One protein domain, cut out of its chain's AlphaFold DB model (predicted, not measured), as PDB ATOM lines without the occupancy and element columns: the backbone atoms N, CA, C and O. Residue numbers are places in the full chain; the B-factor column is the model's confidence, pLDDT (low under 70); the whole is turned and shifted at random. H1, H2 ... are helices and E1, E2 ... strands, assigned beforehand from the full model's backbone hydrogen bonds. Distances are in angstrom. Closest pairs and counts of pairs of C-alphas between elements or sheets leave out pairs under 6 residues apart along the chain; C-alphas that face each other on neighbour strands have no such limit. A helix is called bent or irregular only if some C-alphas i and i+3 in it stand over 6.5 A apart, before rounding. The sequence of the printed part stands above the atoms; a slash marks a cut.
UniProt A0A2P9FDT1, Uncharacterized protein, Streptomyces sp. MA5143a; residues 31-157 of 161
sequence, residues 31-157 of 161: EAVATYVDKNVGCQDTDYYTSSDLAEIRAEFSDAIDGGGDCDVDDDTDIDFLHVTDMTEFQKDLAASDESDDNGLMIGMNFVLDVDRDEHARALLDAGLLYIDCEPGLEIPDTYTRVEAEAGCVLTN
ATOM      1  N   GLU A  31      -8.488  39.698  30.930       98.50
ATOM      2  CA  GLU A  31      -9.717  40.115  31.632       98.50
ATOM      3  C   GLU A  31     -10.309  41.388  31.005       98.50
ATOM      4  O   GLU A  31     -11.529  41.549  30.897       98.50
ATOM      5  N   ALA A  32      -9.452  42.295  30.534       98.62
ATOM      6  CA  ALA A  32      -9.879  43.463  29.782       98.62
ATOM      7  C   ALA A  32     -10.465  43.098  28.407       98.62
ATOM      8  O   ALA A  32     -11.365  43.809  27.954       98.62
ATOM      9  N   VAL A  33     -10.009  42.012  27.765       98.75
ATOM     10  CA  VAL A  33     -10.635  41.497  26.532       98.75
ATOM     11  C   VAL A  33     -12.040  40.989  26.845       98.75
ATOM     12  O   VAL A  33     -12.994  41.489  26.258       98.75
ATOM     13  N   ALA A  34     -12.193  40.114  27.843       98.56
ATOM     14  CA  ALA A  34     -13.502  39.633  28.290       98.56
ATOM     15  C   ALA A  34     -14.464  40.789  28.628       98.56
ATOM     16  O   ALA A  34     -15.601  40.832  28.166       98.56
ATOM     17  N   THR A  35     -13.978  41.797  29.362       98.56
ATOM     18  CA  THR A  35     -14.760  43.001  29.695       98.56
ATOM     19  C   THR A  35     -15.165  43.791  28.447       98.56
ATOM     20  O   THR A  35     -16.239  44.395  28.410       98.56
ATOM     21  N   TYR A  36     -14.300  43.846  27.430       98.56
ATOM     22  CA  TYR A  36     -14.617  44.486  26.159       98.56
ATOM     23  C   TYR A  36     -15.726  43.727  25.423       98.56
ATOM     24  O   TYR A  36     -16.660  44.369  24.941       98.56
ATOM     25  N   VAL A  37     -15.650  42.397  25.371       98.19
ATOM     26  CA  VAL A  37     -16.672  41.548  24.741       98.19
ATOM     27  C   VAL A  37     -18.009  41.713  25.475       98.19
ATOM     28  O   VAL A  37     -18.962  42.216  24.878       98.19
ATOM     29  N   ASP A  38     -18.057  41.467  26.788       98.25
ATOM     30  CA  ASP A  38     -19.277  41.589  27.607       98.25
ATOM     31  C   ASP A  38     -19.951  42.959  27.456       98.25
ATOM     32  O   ASP A  38     -21.157  43.075  27.244       98.25
ATOM     33  N   LYS A  39     -19.167  44.037  27.473       98.31
ATOM     34  CA  LYS A  39     -19.713  45.389  27.339       98.31
ATOM     35  C   LYS A  39     -20.441  45.622  26.009       98.31
ATOM     36  O   LYS A  39     -21.361  46.444  25.976       98.31
ATOM     37  N   ASN A  40     -19.986  45.001  24.922       98.19
ATOM     38  CA  ASN A  40     -20.473  45.287  23.572       98.19
ATOM     39  C   ASN A  40     -21.485  44.254  23.062       98.19
ATOM     40  O   ASN A  40     -22.385  44.636  22.316       98.19
ATOM     41  N   VAL A  41     -21.374  42.990  23.480       96.56
ATOM     42  CA  VAL A  41     -22.274  41.907  23.045       96.56
ATOM     43  C   VAL A  41     -23.075  41.272  24.187       96.56
ATOM     44  O   VAL A  41     -24.177  40.788  23.943       96.56
ATOM     45  N   GLY A  42     -22.595  41.382  25.430       96.12
ATOM     46  CA  GLY A  42     -23.152  40.729  26.616       96.12
ATOM     47  C   GLY A  42     -22.692  39.278  26.752       96.12
ATOM     48  O   GLY A  42     -22.934  38.484  25.853       96.12
ATOM     49  N   CYS A  43     -22.088  38.935  27.890       96.25
ATOM     50  CA  CYS A  43     -21.711  37.562  28.230       96.25
ATOM     51  C   CYS A  43     -22.597  37.046  29.373       96.25
ATOM     52  O   CYS A  43     -22.753  37.702  30.409       96.25
ATOM     53  N   GLN A  44     -23.201  35.873  29.199       96.31
ATOM     54  CA  GLN A  44     -23.894  35.155  30.271       96.31
ATOM     55  C   GLN A  44     -22.897  34.531  31.239       96.31
ATOM     56  O   GLN A  44     -23.104  34.611  32.455       96.31
ATOM     57  N   ASP A  45     -21.825  33.966  30.690       96.31
ATOM     58  CA  ASP A  45     -20.664  33.495  31.427       96.31
ATOM     59  C   ASP A  45     -19.376  33.810  30.658       96.31
ATOM     60  O   ASP A  45     -19.391  34.254  29.507       96.31
ATOM     61  N   THR A  46     -18.247  33.665  31.336       97.75
ATOM     62  CA  THR A  46     -16.930  33.811  30.719       97.75
ATOM     63  C   THR A  46     -16.010  32.749  31.280       97.75
ATOM     64  O   THR A  46     -15.610  32.834  32.449       97.75
ATOM     65  N   ASP A  47     -15.620  31.810  30.429       97.31
ATOM     66  CA  ASP A  47     -14.636  30.798  30.765       97.31
ATOM     67  C   ASP A  47     -13.262  31.198  30.224       97.31
ATOM     68  O   ASP A  47     -13.079  31.658  29.102       97.31
ATOM     69  N   TYR A  48     -12.248  31.085  31.082       98.44
ATOM     70  CA  TYR A  48     -10.875  31.424  30.722       98.44
ATOM     71  C   TYR A  48     -10.094  30.160  30.404       98.44
ATOM     72  O   TYR A  48     -10.076  29.210  31.196       98.44
ATOM     73  N   TYR A  49      -9.339  30.207  29.311       98.12
ATOM     74  CA  TYR A  49      -8.453  29.124  28.926       98.12
ATOM     75  C   TYR A  49      -7.401  28.870  30.001       98.12
ATOM     76  O   TYR A  49      -6.753  29.773  30.548       98.12
ATOM     77  N   THR A  50      -7.203  27.596  30.309       98.12
ATOM     78  CA  THR A  50      -6.190  27.179  31.267       98.12
ATOM     79  C   THR A  50      -4.795  27.293  30.657       98.12
ATOM     80  O   THR A  50      -4.596  27.425  29.450       98.12
ATOM     81  N   SER A  51      -3.763  27.169  31.495       97.19
ATOM     82  CA  SER A  51      -2.382  27.160  31.006       97.19
ATOM     83  C   SER A  51      -2.078  26.012  30.037       97.19
ATOM     84  O   SER A  51      -1.128  26.128  29.270       97.19
ATOM     85  N   SER A  52      -2.806  24.888  30.119       97.75
ATOM     86  CA  SER A  52      -2.648  23.792  29.155       97.75
ATOM     87  C   SER A  52      -3.270  24.142  27.815       97.75
ATOM     88  O   SER A  52      -2.605  23.942  26.806       97.75
ATOM     89  N   ASP A  53      -4.466  24.725  27.821       97.38
ATOM     90  CA  ASP A  53      -5.184  25.099  26.598       97.38
ATOM     91  C   ASP A  53      -4.377  26.159  25.834       97.38
ATOM     92  O   ASP A  53      -4.072  26.003  24.658       97.38
ATOM     93  N   LEU A  54      -3.861  27.171  26.544       97.81
ATOM     94  CA  LEU A  54      -2.982  28.184  25.952       97.81
ATOM     95  C   LEU A  54      -1.672  27.607  25.405       97.81
ATOM     96  O   LEU A  54      -1.127  28.134  24.440       97.81
ATOM     97  N   ALA A  55      -1.123  26.562  26.028       97.88
ATOM     98  CA  ALA A  55       0.090  25.923  25.526       97.88
ATOM     99  C   ALA A  55      -0.175  25.129  24.238       97.88
ATOM    100  O   ALA A  55       0.713  25.057  23.392       97.88
ATOM    101  N   GLU A  56      -1.366  24.546  24.103       97.00
ATOM    102  CA  GLU A  56      -1.814  23.859  22.890       97.00
ATOM    103  C   GLU A  56      -2.047  24.869  21.761       97.00
ATOM    104  O   GLU A  56      -1.381  24.776  20.735       97.00
ATOM    105  N   ILE A  57      -2.828  25.924  22.015       95.19
ATOM    106  CA  ILE A  57      -3.087  27.007  21.051       95.19
ATOM    107  C   ILE A  57      -1.780  27.622  20.531       95.19
ATOM    108  O   ILE A  57      -1.608  27.791  19.328       95.19
ATOM    109  N   ARG A  58      -0.809  27.926  21.403       96.62
ATOM    110  CA  ARG A  58       0.487  28.486  20.963       96.62
ATOM    111  C   ARG A  58       1.299  27.520  20.113       96.62
ATOM    112  O   ARG A  58       1.990  27.943  19.194       96.62
ATOM    113  N   ALA A  59       1.250  26.232  20.446       95.75
ATOM    114  CA  ALA A  59       1.987  25.211  19.714       95.75
ATOM    115  C   ALA A  59       1.390  24.945  18.327       95.75
ATOM    116  O   ALA A  59       2.127  24.550  17.421       95.75
ATOM    117  N   GLU A  60       0.078  25.122  18.182       93.06
ATOM    118  CA  GLU A  60      -0.642  24.914  16.927       93.06
ATOM    119  C   GLU A  60      -0.665  26.161  16.048       93.06
ATOM    120  O   GLU A  60      -0.512  26.041  14.833       93.06
ATOM    121  N   PHE A  61      -0.808  27.339  16.658       93.94
ATOM    122  CA  PHE A  61      -1.076  28.579  15.945       93.94
ATOM    123  C   PHE A  61       0.027  29.633  16.118       93.94
ATOM    124  O   PHE A  61       0.778  29.875  15.176       93.94
ATOM    125  N   SER A  62       0.143  30.271  17.292       96.25
ATOM    126  CA  SER A  62       1.075  31.395  17.478       96.25
ATOM    127  C   SER A  62       1.582  31.551  18.910       96.25
ATOM    128  O   SER A  62       0.801  31.661  19.858       96.25
ATOM    129  N   ASP A  63       2.904  31.679  19.064       97.00
ATOM    130  CA  ASP A  63       3.567  32.004  20.336       97.00
ATOM    131  C   ASP A  63       3.254  33.436  20.827       97.00
ATOM    132  O   ASP A  63       3.528  33.763  21.987       97.00
ATOM    133  N   ALA A  64       2.656  34.287  19.981       97.62
ATOM    134  CA  ALA A  64       2.286  35.659  20.324       97.62
ATOM    135  C   ALA A  64       1.112  35.751  21.317       97.62
ATOM    136  O   ALA A  64       0.908  36.804  21.930       97.62
ATOM    137  N   ILE A  65       0.345  34.675  21.489       98.25
ATOM    138  CA  ILE A  65      -0.826  34.611  22.372       98.25
ATOM    139  C   ILE A  65      -0.370  34.404  23.817       98.25
ATOM    140  O   ILE A  65       0.350  33.450  24.106       98.25
ATOM    141  N   ASP A  66      -0.818  35.233  24.763       97.62
ATOM    142  CA  ASP A  66      -0.496  35.055  26.190       97.62
ATOM    143  C   ASP A  66      -1.700  34.719  27.084       97.62
ATOM    144  O   ASP A  66      -1.493  34.248  28.207       97.62
ATOM    145  N   GLY A  67      -2.924  34.834  26.567       98.44
ATOM    146  CA  GLY A  67      -4.149  34.453  27.262       98.44
ATOM    147  C   GLY A  67      -5.368  34.441  26.346       98.44
ATOM    148  O   GLY A  67      -5.292  34.882  25.204       98.44
ATOM    149  N   GLY A  68      -6.486  33.937  26.853       98.44
ATOM    150  CA  GLY A  68      -7.728  33.826  26.102       98.44
ATOM    151  C   GLY A  68      -8.835  33.169  26.914       98.44
ATOM    152  O   GLY A  68      -8.638  32.846  28.093       98.44
ATOM    153  N   GLY A  69      -9.976  32.999  26.275       98.31
ATOM    154  CA  GLY A  69     -11.183  32.429  26.843       98.31
ATOM    155  C   GLY A  69     -12.328  32.524  25.852       98.31
ATOM    156  O   GLY A  69     -12.131  32.944  24.714       98.31
ATOM    157  N   ASP A  70     -13.512  32.203  26.330       97.31
ATOM    158  CA  ASP A  70     -14.758  32.264  25.591       97.31
ATOM    159  C   ASP A  70     -15.802  33.064  26.385       97.31
ATOM    160  O   ASP A  70     -15.775  33.169  27.617       97.31
ATOM    161  N   CYS A  71     -16.660  33.762  25.650       97.75
ATOM    162  CA  CYS A  71     -17.815  34.477  26.172       97.75
ATOM    163  C   CYS A  71     -19.073  33.759  25.694       97.75
ATOM    164  O   CYS A  71     -19.425  33.877  24.520       97.75
ATOM    165  N   ASP A  72     -19.768  33.095  26.615       96.38
ATOM    166  CA  ASP A  72     -21.071  32.484  26.358       96.38
ATOM    167  C   ASP A  72     -22.105  33.596  26.150       96.38
ATOM    168  O   ASP A  72     -22.557  34.231  27.112       96.38
ATOM    169  N   VAL A  73     -22.494  33.878  24.909       92.88
ATOM    170  CA  VAL A  73     -23.486  34.927  24.622       92.88
ATOM    171  C   VAL A  73     -24.900  34.379  24.815       92.88
ATOM    172  O   VAL A  73     -25.762  35.018  25.440       92.88
ATOM    173  N   ASP A  74     -25.145  33.169  24.316       90.50
ATOM    174  CA  ASP A  74     -26.360  32.396  24.555       90.50
ATOM    175  C   ASP A  74     -26.130  30.882  24.458       90.50
ATOM    176  O   ASP A  74     -25.017  30.433  24.234       90.50
ATOM    177  N   ASP A  75     -27.189  30.089  24.662       84.94
ATOM    178  CA  ASP A  75     -27.115  28.618  24.694       84.94
ATOM    179  C   ASP A  75     -26.540  27.988  23.401       84.94
ATOM    180  O   ASP A  75     -26.224  26.795  23.399       84.94
ATOM    181  N   ASP A  76     -26.470  28.744  22.299       86.00
ATOM    182  CA  ASP A  76     -26.067  28.279  20.973       86.00
ATOM    183  C   ASP A  76     -24.911  29.112  20.371       86.00
ATOM    184  O   ASP A  76     -24.648  28.985  19.167       86.00
ATOM    185  N   THR A  77     -24.285  30.038  21.107       89.38
ATOM    186  CA  THR A  77     -23.250  30.936  20.559       89.38
ATOM    187  C   THR A  77     -22.276  31.432  21.611       89.38
ATOM    188  O   THR A  77     -22.665  32.137  22.546       89.38
ATOM    189  N   ASP A  78     -21.002  31.197  21.309       93.62
ATOM    190  CA  ASP A  78     -19.861  31.654  22.086       93.62
ATOM    191  C   ASP A  78     -19.009  32.586  21.210       93.62
ATOM    192  O   ASP A  78     -19.059  32.529  19.978       93.62
ATOM    193  N   ILE A  79     -18.268  33.491  21.844       97.06
ATOM    194  CA  ILE A  79     -17.227  34.294  21.191       97.06
ATOM    195  C   ILE A  79     -15.902  33.943  21.844       97.06
ATOM    196  O   ILE A  79     -15.667  34.318  22.998       97.06
ATOM    197  N   ASP A  80     -15.032  33.275  21.093       97.19
ATOM    198  CA  ASP A  80     -13.664  33.028  21.519       97.19
ATOM    199  C   ASP A  80     -12.860  34.324  21.443       97.19
ATOM    200  O   ASP A  80     -12.995  35.141  20.527       97.19
ATOM    201  N   PHE A  81     -11.998  34.540  22.429       98.44
ATOM    202  CA  PHE A  81     -11.146  35.711  22.489       98.44
ATOM    203  C   PHE A  81      -9.728  35.367  22.921       98.44
ATOM    204  O   PHE A  81      -9.480  34.562  23.816       98.44
ATOM    205  N   LEU A  82      -8.764  36.058  22.317       98.56
ATOM    206  CA  LEU A  82      -7.340  35.890  22.576       98.56
ATOM    207  C   LEU A  82      -6.703  37.243  22.877       98.56
ATOM    208  O   LEU A  82      -6.913  38.214  22.153       98.56
ATOM    209  N   HIS A  83      -5.878  37.309  23.920       98.62
ATOM    210  CA  HIS A  83      -4.969  38.428  24.155       98.62
ATOM    211  C   HIS A  83      -3.612  38.130  23.505       98.62
ATOM    212  O   HIS A  83      -3.069  37.025  23.612       98.62
ATOM    213  N   VAL A  84      -3.081  39.127  22.796       98.50
ATOM    214  CA  VAL A  84      -1.945  38.983  21.884       98.50
ATOM    215  C   VAL A  84      -0.854  39.980  22.261       98.50
ATOM    216  O   VAL A  84      -1.061  41.192  22.288       98.50
ATOM    217  N   THR A  85       0.344  39.468  22.527       97.69
ATOM    218  CA  THR A  85       1.505  40.267  22.952       97.69
ATOM    219  C   THR A  85       2.293  40.864  21.794       97.69
ATOM    220  O   THR A  85       2.869  41.942  21.944       97.69
ATOM    221  N   ASP A  86       2.294  40.193  20.642       97.25
ATOM    222  CA  ASP A  86       2.904  40.672  19.404       97.25
ATOM    223  C   ASP A  86       1.922  40.490  18.242       97.25
ATOM    224  O   ASP A  86       1.832  39.435  17.617       97.25
ATOM    225  N   MET A  87       1.162  41.546  17.953       95.88
ATOM    226  CA  MET A  87       0.166  41.503  16.886       95.88
ATOM    227  C   MET A  87       0.800  41.372  15.494       95.88
ATOM    228  O   MET A  87       0.186  40.854  14.567       95.88
ATOM    229  N   THR A  88       2.046  41.814  15.329       95.56
ATOM    230  CA  THR A  88       2.764  41.662  14.061       95.56
ATOM    231  C   THR A  88       3.152  40.208  13.808       95.56
ATOM    232  O   THR A  88       3.110  39.759  12.663       95.56
ATOM    233  N   GLU A  89       3.563  39.480  14.845       96.94
ATOM    234  CA  GLU A  89       3.821  38.039  14.766       96.94
ATOM    235  C   GLU A  89       2.520  37.261  14.549       96.94
ATOM    236  O   GLU A  89       2.435  36.516  13.576       96.94
ATOM    237  N   PHE A  90       1.471  37.554  15.326       96.50
ATOM    238  CA  PHE A  90       0.154  36.926  15.174       96.50
ATOM    239  C   PHE A  90      -0.379  37.013  13.736       96.50
ATOM    240  O   PHE A  90      -0.778  36.006  13.164       96.50
ATOM    241  N   GLN A  91      -0.351  38.197  13.112       95.31
ATOM    242  CA  GLN A  91      -0.846  38.368  11.739       95.31
ATOM    243  C   GLN A  91      -0.016  37.593  10.702       95.31
ATOM    244  O   GLN A  91      -0.548  37.152   9.685       95.31
ATOM    245  N   LYS A  92       1.289  37.408  10.942       95.56
ATOM    246  CA  LYS A  92       2.144  36.585  10.072       95.56
ATOM    247  C   LYS A  92       1.831  35.103  10.212       95.56
ATOM    248  O   LYS A  92       1.843  34.410   9.198       95.56
ATOM    249  N   ASP A  93       1.572  34.649  11.433       95.81
ATOM    250  CA  ASP A  93       1.181  33.268  11.707       95.81
ATOM    251  C   ASP A  93      -0.208  32.982  11.122       95.81
ATOM    252  O   ASP A  93      -0.361  31.997  10.401       95.81
ATOM    253  N   LEU A  94      -1.167  33.904  11.290       94.12
ATOM    254  CA  LEU A  94      -2.495  33.833  10.673       94.12
ATOM    255  C   LEU A  94      -2.397  33.681   9.153       94.12
ATOM    256  O   LEU A  94      -2.924  32.720   8.598       94.12
ATOM    257  N   ALA A  95      -1.648  34.560   8.482       92.88
ATOM    258  CA  ALA A  95      -1.447  34.506   7.031       92.88
ATOM    259  C   ALA A  95      -0.765  33.215   6.537       92.88
ATOM    260  O   ALA A  95      -0.843  32.883   5.354       92.88
ATOM    261  N   ALA A  96      -0.036  32.520   7.412       92.69
ATOM    262  CA  ALA A  96       0.623  31.253   7.109       92.69
ATOM    263  C   ALA A  96      -0.223  30.023   7.485       92.69
ATOM    264  O   ALA A  96       0.185  28.901   7.166       92.69
ATOM    265  N   SER A  97      -1.355  30.229   8.160       88.12
ATOM    266  CA  SER A  97      -2.254  29.192   8.658       88.12
ATOM    267  C   SER A  97      -3.423  28.928   7.706       88.12
ATOM    268  O   SER A  97      -3.719  29.728   6.815       88.12
ATOM    269  N   ASP A  98      -4.117  27.811   7.928       78.88
ATOM    270  CA  ASP A  98      -5.368  27.500   7.229       78.88
ATOM    271  C   ASP A  98      -6.542  28.394   7.706       78.88
ATOM    272  O   ASP A  98      -7.557  28.459   7.022       78.88
ATOM    273  N   GLU A  99      -6.375  29.141   8.810       76.06
ATOM    274  CA  GLU A  99      -7.347  30.122   9.340       76.06
ATOM    275  C   GLU A  99      -7.277  31.478   8.613       76.06
ATOM    276  O   GLU A  99      -8.009  32.414   8.920       76.06
ATOM    277  N   SER A 100      -6.381  31.616   7.631       74.00
ATOM    278  CA  SER A 100      -6.223  32.846   6.838       74.00
ATOM    279  C   SER A 100      -7.471  33.246   6.037       74.00
ATOM    280  O   SER A 100      -7.585  34.418   5.664       74.00
ATOM    281  N   ASP A 101      -8.376  32.292   5.804       67.38
ATOM    282  CA  ASP A 101      -9.639  32.459   5.079       67.38
ATOM    283  C   ASP A 101     -10.861  32.551   6.026       67.38
ATOM    284  O   ASP A 101     -12.006  32.512   5.562       67.38
ATOM    285  N   ASP A 102     -10.646  32.630   7.345       75.50
ATOM    286  CA  ASP A 102     -11.733  32.765   8.313       75.50
ATOM    287  C   ASP A 102     -12.331  34.183   8.285       75.50
ATOM    288  O   ASP A 102     -11.653  35.186   8.513       75.50
ATOM    289  N   ASN A 103     -13.633  34.263   8.000       73.62
ATOM    290  CA  ASN A 103     -14.364  35.523   7.887       73.62
ATOM    291  C   ASN A 103     -14.856  36.055   9.251       73.62
ATOM    292  O   ASN A 103     -15.376  37.172   9.300       73.62
ATOM    293  N   GLY A 104     -14.735  35.272  10.331       84.62
ATOM    294  CA  GLY A 104     -15.197  35.622  11.679       84.62
ATOM    295  C   GLY A 104     -14.181  36.407  12.513       84.62
ATOM    296  O   GLY A 104     -14.556  37.051  13.497       84.62
ATOM    297  N   LEU A 105     -12.905  36.421  12.111       94.88
ATOM    298  CA  LEU A 105     -11.835  36.994  12.924       94.88
ATOM    299  C   LEU A 105     -11.860  38.525  12.933       94.88
ATOM    300  O   LEU A 105     -11.614  39.206  11.932       94.88
ATOM    301  N   MET A 106     -12.087  39.081  14.119       97.06
ATOM    302  CA  MET A 106     -12.097  40.514  14.383       97.06
ATOM    303  C   MET A 106     -10.928  40.917  15.277       97.06
ATOM    304  O   MET A 106     -10.665  40.302  16.306       97.06
ATOM    305  N   ILE A 107     -10.240  42.003  14.934       96.44
ATOM    306  CA  ILE A 107      -8.980  42.397  15.563       96.44
ATOM    307  C   ILE A 107      -9.071  43.750  16.275       96.44
ATOM    308  O   ILE A 107      -9.575  44.747  15.747       96.44
ATOM    309  N   GLY A 108      -8.543  43.781  17.498       97.31
ATOM    310  CA  GLY A 108      -8.137  44.988  18.208       97.31
ATOM    311  C   GLY A 108      -6.629  45.223  18.073       97.31
ATOM    312  O   GLY A 108      -5.914  44.498  17.392       97.31
ATOM    313  N   MET A 109      -6.091  46.222  18.765       96.38
ATOM    314  CA  MET A 109      -4.655  46.525  18.739       96.38
ATOM    315  C   MET A 109      -3.797  45.369  19.285       96.38
ATOM    316  O   MET A 109      -2.648  45.204  18.884       96.38
ATOM    317  N   ASN A 110      -4.332  44.604  20.237       97.75
ATOM    318  CA  ASN A 110      -3.609  43.553  20.954       97.75
ATOM    319  C   ASN A 110      -4.513  42.403  21.429       97.75
ATOM    320  O   ASN A 110      -4.232  41.743  22.427       97.75
ATOM    321  N   PHE A 111      -5.625  42.188  20.736       98.69
ATOM    322  CA  PHE A 111      -6.504  41.053  20.971       98.69
ATOM    323  C   PHE A 111      -7.256  40.705  19.691       98.69
ATOM    324  O   PHE A 111      -7.364  41.545  18.794       98.69
ATOM    325  N   VAL A 112      -7.758  39.480  19.621       97.94
ATOM    326  CA  VAL A 112      -8.553  38.960  18.503       97.94
ATOM    327  C   VAL A 112      -9.782  38.270  19.065       97.94
ATOM    328  O   VAL A 112      -9.707  37.691  20.149       97.94
ATOM    329  N   LEU A 113     -10.895  38.387  18.352       98.00
ATOM    330  CA  LEU A 113     -12.149  37.705  18.626       98.00
ATOM    331  C   LEU A 113     -12.507  36.838  17.424       98.00
ATOM    332  O   LEU A 113     -12.374  37.315  16.297       98.00
ATOM    333  N   ASP A 114     -12.989  35.632  17.673       95.56
ATOM    334  CA  ASP A 114     -13.682  34.826  16.674       95.56
ATOM    335  C   ASP A 114     -15.194  34.992  16.867       95.56
ATOM    336  O   ASP A 114     -15.713  34.843  17.976       95.56
ATOM    337  N   VAL A 115     -15.890  35.435  15.819       94.50
ATOM    338  CA  VAL A 115     -17.272  35.911  15.901       94.50
ATOM    339  C   VAL A 115     -18.116  35.334  14.770       94.50
ATOM    340  O   VAL A 115     -18.176  35.877  13.669       94.50
ATOM    341  N   ASP A 116     -18.890  34.302  15.099       89.12
ATOM    342  CA  ASP A 116     -19.710  33.553  14.138       89.12
ATOM    343  C   ASP A 116     -21.036  34.224  13.728       89.12
ATOM    344  O   ASP A 116     -21.685  33.813  12.762       89.12
ATOM    345  N   ARG A 117     -21.523  35.211  14.492       90.75
ATOM    346  CA  ARG A 117     -22.847  35.825  14.263       90.75
ATOM    347  C   ARG A 117     -22.728  37.269  13.796       90.75
ATOM    348  O   ARG A 117     -22.245  38.128  14.538       90.75
ATOM    349  N   ASP A 118     -23.350  37.581  12.658       92.19
ATOM    350  CA  ASP A 118     -23.324  38.918  12.046       92.19
ATOM    351  C   ASP A 118     -23.794  40.025  13.006       92.19
ATOM    352  O   ASP A 118     -23.386  41.180  12.919       92.19
ATOM    353  N   GLU A 119     -24.736  39.729  13.907       94.12
ATOM    354  CA  GLU A 119     -25.244  40.720  14.861       94.12
ATOM    355  C   GLU A 119     -24.230  41.104  15.937       94.12
ATOM    356  O   GLU A 119     -24.166  42.283  16.295       94.12
ATOM    357  N   HIS A 120     -23.407  40.158  16.387       95.44
ATOM    358  CA  HIS A 120     -22.299  40.425  17.300       95.44
ATOM    359  C   HIS A 120     -21.157  41.109  16.560       95.44
ATOM    360  O   HIS A 120     -20.649  42.127  17.036       95.44
ATOM    361  N   ALA A 121     -20.843  40.647  15.350       95.69
ATOM    362  CA  ALA A 121     -19.810  41.260  14.535       95.69
ATOM    363  C   ALA A 121     -20.142  42.727  14.211       95.69
ATOM    364  O   ALA A 121     -19.317  43.617  14.417       95.69
ATOM    365  N   ARG A 122     -21.396  43.038  13.848       95.94
ATOM    366  CA  ARG A 122     -21.859  44.428  13.671       95.94
ATOM    367  C   ARG A 122     -21.701  45.276  14.934       95.94
ATOM    368  O   ARG A 122     -21.254  46.418  14.835       95.94
ATOM    369  N   ALA A 123     -22.045  44.746  16.107       96.94
ATOM    370  CA  ALA A 123     -21.873  45.470  17.367       96.94
ATOM    371  C   ALA A 123     -20.390  45.761  17.666       96.94
ATOM    372  O   ALA A 123     -20.048  46.838  18.157       96.94
ATOM    373  N   LEU A 124     -19.503  44.826  17.329       97.81
ATOM    374  CA  LEU A 124     -18.062  44.946  17.529       97.81
ATOM    375  C   LEU A 124     -17.392  45.880  16.506       97.81
ATOM    376  O   LEU A 124     -16.487  46.629  16.882       97.81
ATOM    377  N   LEU A 125     -17.881  45.922  15.260       96.62
ATOM    378  CA  LEU A 125     -17.502  46.933  14.264       96.62
ATOM    379  C   LEU A 125     -17.883  48.341  14.740       96.62
ATOM    380  O   LEU A 125     -17.060  49.255  14.696       96.62
ATOM    381  N   ASP A 126     -19.106  48.518  15.257       96.44
ATOM    382  CA  ASP A 126     -19.563  49.789  15.839       96.44
ATOM    383  C   ASP A 126     -18.728  50.196  17.070       96.44
ATOM    384  O   ASP A 126     -18.564  51.388  17.357       96.44
ATOM    385  N   ALA A 127     -18.171  49.214  17.787       97.31
ATOM    386  CA  ALA A 127     -17.263  49.416  18.912       97.31
ATOM    387  C   ALA A 127     -15.799  49.683  18.496       97.31
ATOM    388  O   ALA A 127     -14.984  50.052  19.348       97.31
ATOM    389  N   GLY A 128     -15.480  49.580  17.202       96.19
ATOM    390  CA  GLY A 128     -14.194  49.962  16.620       96.19
ATOM    391  C   GLY A 128     -13.265  48.805  16.255       96.19
ATOM    392  O   GLY A 128     -12.129  49.072  15.868       96.19
ATOM    393  N   LEU A 129     -13.709  47.547  16.362       97.50
ATOM    394  CA  LEU A 129     -12.969  46.436  15.758       97.50
ATOM    395  C   LEU A 129     -13.093  46.470  14.237       97.50
ATOM    396  O   LEU A 129     -13.985  47.106  13.676       97.50
ATOM    397  N   LEU A 130     -12.192  45.754  13.579       96.31
ATOM    398  CA  LEU A 130     -12.259  45.453  12.155       96.31
ATOM    399  C   LEU A 130     -12.086  43.950  11.966       96.31
ATOM    400  O   LEU A 130     -11.434  43.311  12.784       96.31
ATOM    401  N   TYR A 131     -12.616  43.408  10.879       95.44
ATOM    402  CA  TYR A 131     -12.205  42.096  10.396       95.44
ATOM    403  C   TYR A 131     -10.745  42.133   9.963       95.44
ATOM    404  O   TYR A 131     -10.279  43.161   9.458       95.44
ATOM    405  N   ILE A 132     -10.053  41.012  10.126       93.81
ATOM    406  CA  ILE A 132      -8.784  40.738   9.461       93.81
ATOM    407  C   ILE A 132      -9.001  39.649   8.412       93.81
ATOM    408  O   ILE A 132      -9.553  38.605   8.715       93.81
ATOM    409  N   ASP A 133      -8.557  39.895   7.185       90.12
ATOM    410  CA  ASP A 133      -8.615  38.922   6.091       90.12
ATOM    411  C   ASP A 133      -7.230  38.835   5.442       90.12
ATOM    412  O   ASP A 133      -6.611  39.864   5.143       90.12
ATOM    413  N   CYS A 134      -6.724  37.616   5.265       90.69
ATOM    414  CA  CYS A 134      -5.414  37.354   4.678       90.69
ATOM    415  C   CYS A 134      -5.499  36.711   3.281       90.69
ATOM    416  O   CYS A 134      -4.458  36.381   2.701       90.69
ATOM    417  N   GLU A 135      -6.700  36.581   2.706       84.19
ATOM    418  CA  GLU A 135      -6.920  36.002   1.387       84.19
ATOM    419  C   GLU A 135      -6.350  36.921   0.286       84.19
ATOM    420  O   GLU A 135      -6.738  38.091   0.124       84.19
ATOM    421  N   PRO A 136      -5.444  36.402  -0.562       83.94
ATOM    422  CA  PRO A 136      -4.893  37.177  -1.658       83.94
ATOM    423  C   PRO A 136      -5.964  37.613  -2.663       83.94
ATOM    424  O   PRO A 136      -6.564  36.800  -3.362       83.94
ATOM    425  N   GLY A 137      -6.089  38.925  -2.856       81.12
ATOM    426  CA  GLY A 137      -6.952  39.487  -3.897       81.12
ATOM    427  C   GLY A 137      -8.387  39.758  -3.461       81.12
ATOM    428  O   GLY A 137      -9.214  40.009  -4.337       81.12
ATOM    429  N   LEU A 138      -8.665  39.778  -2.151       82.62
ATOM    430  CA  LEU A 138      -9.921  40.291  -1.616       82.62
ATOM    431  C   LEU A 138     -10.247  41.673  -2.212       82.62
ATOM    432  O   LEU A 138      -9.530  42.663  -2.003       82.62
ATOM    433  N   GLU A 139     -11.368  41.739  -2.930       87.44
ATOM    434  CA  GLU A 139     -11.937  42.979  -3.442       87.44
ATOM    435  C   GLU A 139     -12.860  43.597  -2.384       87.44
ATOM    436  O   GLU A 139     -13.979  43.142  -2.165       87.44
ATOM    437  N   ILE A 140     -12.390  44.667  -1.743       89.31
ATOM    438  CA  ILE A 140     -13.190  45.465  -0.807       89.31
ATOM    439  C   ILE A 140     -13.769  46.656  -1.576       89.31
ATOM    440  O   ILE A 140     -12.996  47.399  -2.190       89.31
ATOM    441  N   PRO A 141     -15.095  46.888  -1.557       92.12
ATOM    442  CA  PRO A 141     -15.663  48.068  -2.197       92.12
ATOM    443  C   PRO A 141     -15.137  49.362  -1.557       92.12
ATOM    444  O   PRO A 141     -15.096  49.470  -0.335       92.12
ATOM    445  N   ASP A 142     -14.846  50.387  -2.368       90.62
ATOM    446  CA  ASP A 142     -14.274  51.681  -1.929       90.62
ATOM    447  C   ASP A 142     -15.091  52.427  -0.847       90.62
ATOM    448  O   ASP A 142     -14.647  53.436  -0.299       90.62
ATOM    449  N   THR A 143     -16.325  51.990  -0.572       92.81
ATOM    450  CA  THR A 143     -17.179  52.528   0.497       92.81
ATOM    451  C   THR A 143     -16.835  51.998   1.887       92.81
ATOM    452  O   THR A 143     -17.338  52.549   2.866       92.81
ATOM    453  N   TYR A 144     -16.033  50.939   1.973       93.56
ATOM    454  CA  TYR A 144     -15.614  50.308   3.219       93.56
ATOM    455  C   TYR A 144     -14.185  50.700   3.584       93.56
ATOM    456  O   TYR A 144     -13.381  51.113   2.746       93.56
ATOM    457  N   THR A 145     -13.875  50.567   4.867       92.06
ATOM    458  CA  THR A 145     -12.524  50.715   5.391       92.06
ATOM    459  C   THR A 145     -11.642  49.624   4.805       92.06
ATOM    460  O   THR A 145     -12.005  48.449   4.814       92.06
ATOM    461  N   ARG A 146     -10.461  50.015   4.334       91.69
ATOM    462  CA  ARG A 146      -9.389  49.105   3.953       91.69
ATOM    463  C   ARG A 146      -8.080  49.669   4.477       91.69
ATOM    464  O   ARG A 146      -7.679  50.753   4.060       91.69
ATOM    465  N   VAL A 147      -7.430  48.932   5.366       91.31
ATOM    466  CA  VAL A 147      -6.101  49.262   5.884       91.31
ATOM    467  C   VAL A 147      -5.205  48.057   5.657       91.31
ATOM    468  O   VAL A 147      -5.585  46.937   5.980       91.31
ATOM    469  N   GLU A 148      -4.034  48.275   5.071       91.31
ATOM    470  CA  GLU A 148      -3.063  47.196   4.889       91.31
ATOM    471  C   GLU A 148      -2.531  46.753   6.261       91.31
ATOM    472  O   GLU A 148      -2.141  47.584   7.086       91.31
ATOM    473  N   ALA A 149      -2.536  45.445   6.493       90.94
ATOM    474  CA  ALA A 149      -1.999  44.793   7.679       90.94
ATOM    475  C   ALA A 149      -0.697  44.048   7.334       90.94
ATOM    476  O   ALA A 149      -0.153  44.140   6.226       90.94
ATOM    477  N   GLU A 150      -0.133  43.347   8.309       91.94
ATOM    478  CA  GLU A 150       1.093  42.586   8.115       91.94
ATOM    479  C   GLU A 150       0.862  41.377   7.196       91.94
ATOM    480  O   GLU A 150      -0.257  40.921   6.989       91.94
ATOM    481  N   ALA A 151       1.946  40.864   6.608       90.06
ATOM    482  CA  ALA A 151       1.944  39.662   5.762       90.06
ATOM    483  C   ALA A 151       0.998  39.675   4.538       90.06
ATOM    484  O   ALA A 151       0.830  38.644   3.895       90.06
ATOM    485  N   GLY A 152       0.473  40.841   4.147       89.06
ATOM    486  CA  GLY A 152      -0.476  40.968   3.037       89.06
ATOM    487  C   GLY A 152      -1.938  40.813   3.452       89.06
ATOM    488  O   GLY A 152      -2.799  40.831   2.575       89.06
ATOM    489  N   CYS A 153      -2.205  40.701   4.755       91.81
ATOM    490  CA  CYS A 153      -3.549  40.788   5.298       91.81
ATOM    491  C   CYS A 153      -4.093  42.213   5.204       91.81
ATOM    492  O   CYS A 153      -3.373  43.191   4.967       91.81
ATOM    493  N   VAL A 154      -5.393  42.333   5.422       92.50
ATOM    494  CA  VAL A 154      -6.145  43.571   5.304       92.50
ATOM    495  C   VAL A 154      -7.098  43.685   6.475       92.50
ATOM    496  O   VAL A 154      -7.767  42.720   6.829       92.50
ATOM    497  N   LEU A 155      -7.195  44.885   7.044       94.12
ATOM    498  CA  LEU A 155      -8.220  45.212   8.023       94.12
ATOM    499  C   LEU A 155      -9.388  45.924   7.356       94.12
ATOM    500  O   LEU A 155      -9.190  46.884   6.596       94.12
ATOM    501  N   THR A 156     -10.607  45.485   7.653       94.12
ATOM    502  CA  THR A 156     -11.808  46.018   7.007       94.12
ATOM    503  C   THR A 156     -13.056  45.967   7.878       94.12
ATOM    504  O   THR A 156     -13.154  45.191   8.815       94.12
ATOM    505  N   ASN A 157     -14.035  46.818   7.569       94.19
ATOM    506  CA  ASN A 157     -15.400  46.709   8.093       94.19
ATOM    507  C   ASN A 157     -16.373  46.143   7.043       94.19
ATOM    508  O   ASN A 157     -17.584  46.331   7.157       94.19
TER     509      ASN A 157
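AT A GLANCE: This is residues 31 to 157 of the 161 residues of an uncharacterized protein of Streptomyces sp. MA5143a (UniProt A0A2P9FDT1). One strongly twisted sheet of eight strands runs through the whole domain, with H1 packed over E2 and E3 on one face and H2 crossing E2 on the opposite face. H3 and H5 sit beside the strands at the sheet's level, and the long link of residues 134 to 145, with no named element, lies at the end of the sheet where E6, E8 and E7 stand. The printed part has 127 residues, with five named helices and eight named strands in the order H1, E1, H2, E2, E3, H3, H4, E4, E5, H5, E6, E7, E8, and its class is mixed, helices and strands. The sheet is antiparallel throughout, in the order E1, E2, E3, E5, E4, E6, E8, E7. The whole is compact, with a radius of gyration of the C-alphas of 14.1 A, and rounded, spanning 38 by 31 by 23 A.

IN THESE COORDINATES: The longest strand is E2, residues 65 to 74, 25.7 A from C-alpha 65 at (-0.826, 34.611, 22.372) to C-alpha 74 at (-26.360, 32.396, 24.555). E3, residues 77 to 84, is 22.8 A long. The shorter strands are E1, residues 45 to 48, E4, 105 to 107, E5, 111 to 114, E6, 130 to 133, E7, 146 to 148, and E8, 154 to 156. The longest helix is H1, residues 31 to 41, 15.3 A long, beginning at C-alpha 31 at (-9.717, 40.115, 31.632). H2, residues 51 to 60, is 14.4 A long, H3, residues 87 to 96, 14.2 A, and H5, residues 118 to 126, 12.1 A. H4, residues 98 to 101, is irregular, but only just: C-alphas 98 and 101 are 6.9 A apart.

HOW THE PARTS SIT: E1 and E7 are the edge strands. N 70 and O 47 join E1 to E2 within hydrogen-bond range at 2.9 A. In the hairpin E2 and E3, N 81 and O 69 are 2.8 A apart; from E3 to E5, N 82 and O 112 are 2.9 A apart. In the hairpin E4 and E5, N 106 and O 113 are 2.8 A apart. Pairing is staggered at E6: its residues 130 to 131 pair with E4, N 107 and O 130 at 2.8 A, and its residues 131 to 133 with E8, N 131 and O 156 at 2.8 A. In the hairpin E7 and E8, N 155 and O 147 are 2.8 A apart. E3, H3, H4 and E4 make a split strand-helix-strand unit, two strands of one sheet that are not neighbours, with helices between them along the chain and here E5 between them in the sheet; E5, H5 and E6 make another, with E4 between its strands in the sheet, and both crossovers are right-handed. H1 is on the sheet at a height of 8.2 A over it, over E2 and E3, and runs only just along the strands, at 30.0 degrees to E2 on the local plane; its closest C-alphas to E3 are those of Val 33 and His 83, 6.9 A. H2, on the opposite face at a height of 8.7 A, runs across the strands at 74 degrees to E2 on the local plane, with Arg 58 and Ile 65 closest, their C-alphas 6.4 A apart. H3 and H5 stand at the sheet's level, with heights of 1.4 A and 0.6 A. H4 only grazes the sheet with residues 99 to 101. H1 and H5 touch, closest at the C-alphas of Val 41 and His 120, 5.9 A, at a steep tilt of 68 degrees, only just short of about perpendicular, opposite ways. Each O i to N i+4 pair is within hydrogen-bond range in H1, H2, H3 and H5; H4 is too short for one, and its one O i to N i+3 pair is not within range.

THE WHOLE: The two C-alphas farthest apart are those of Ser 52 and Asp 142, 43.3 A. The printed part, residues 31 to 157, has no cut. The link from E6 to E7, 12 residues, is long; the other links are tight. Mean pLDDT of the printed part is 93.8; residue 101 is under 70, and H4 has a mean of 74.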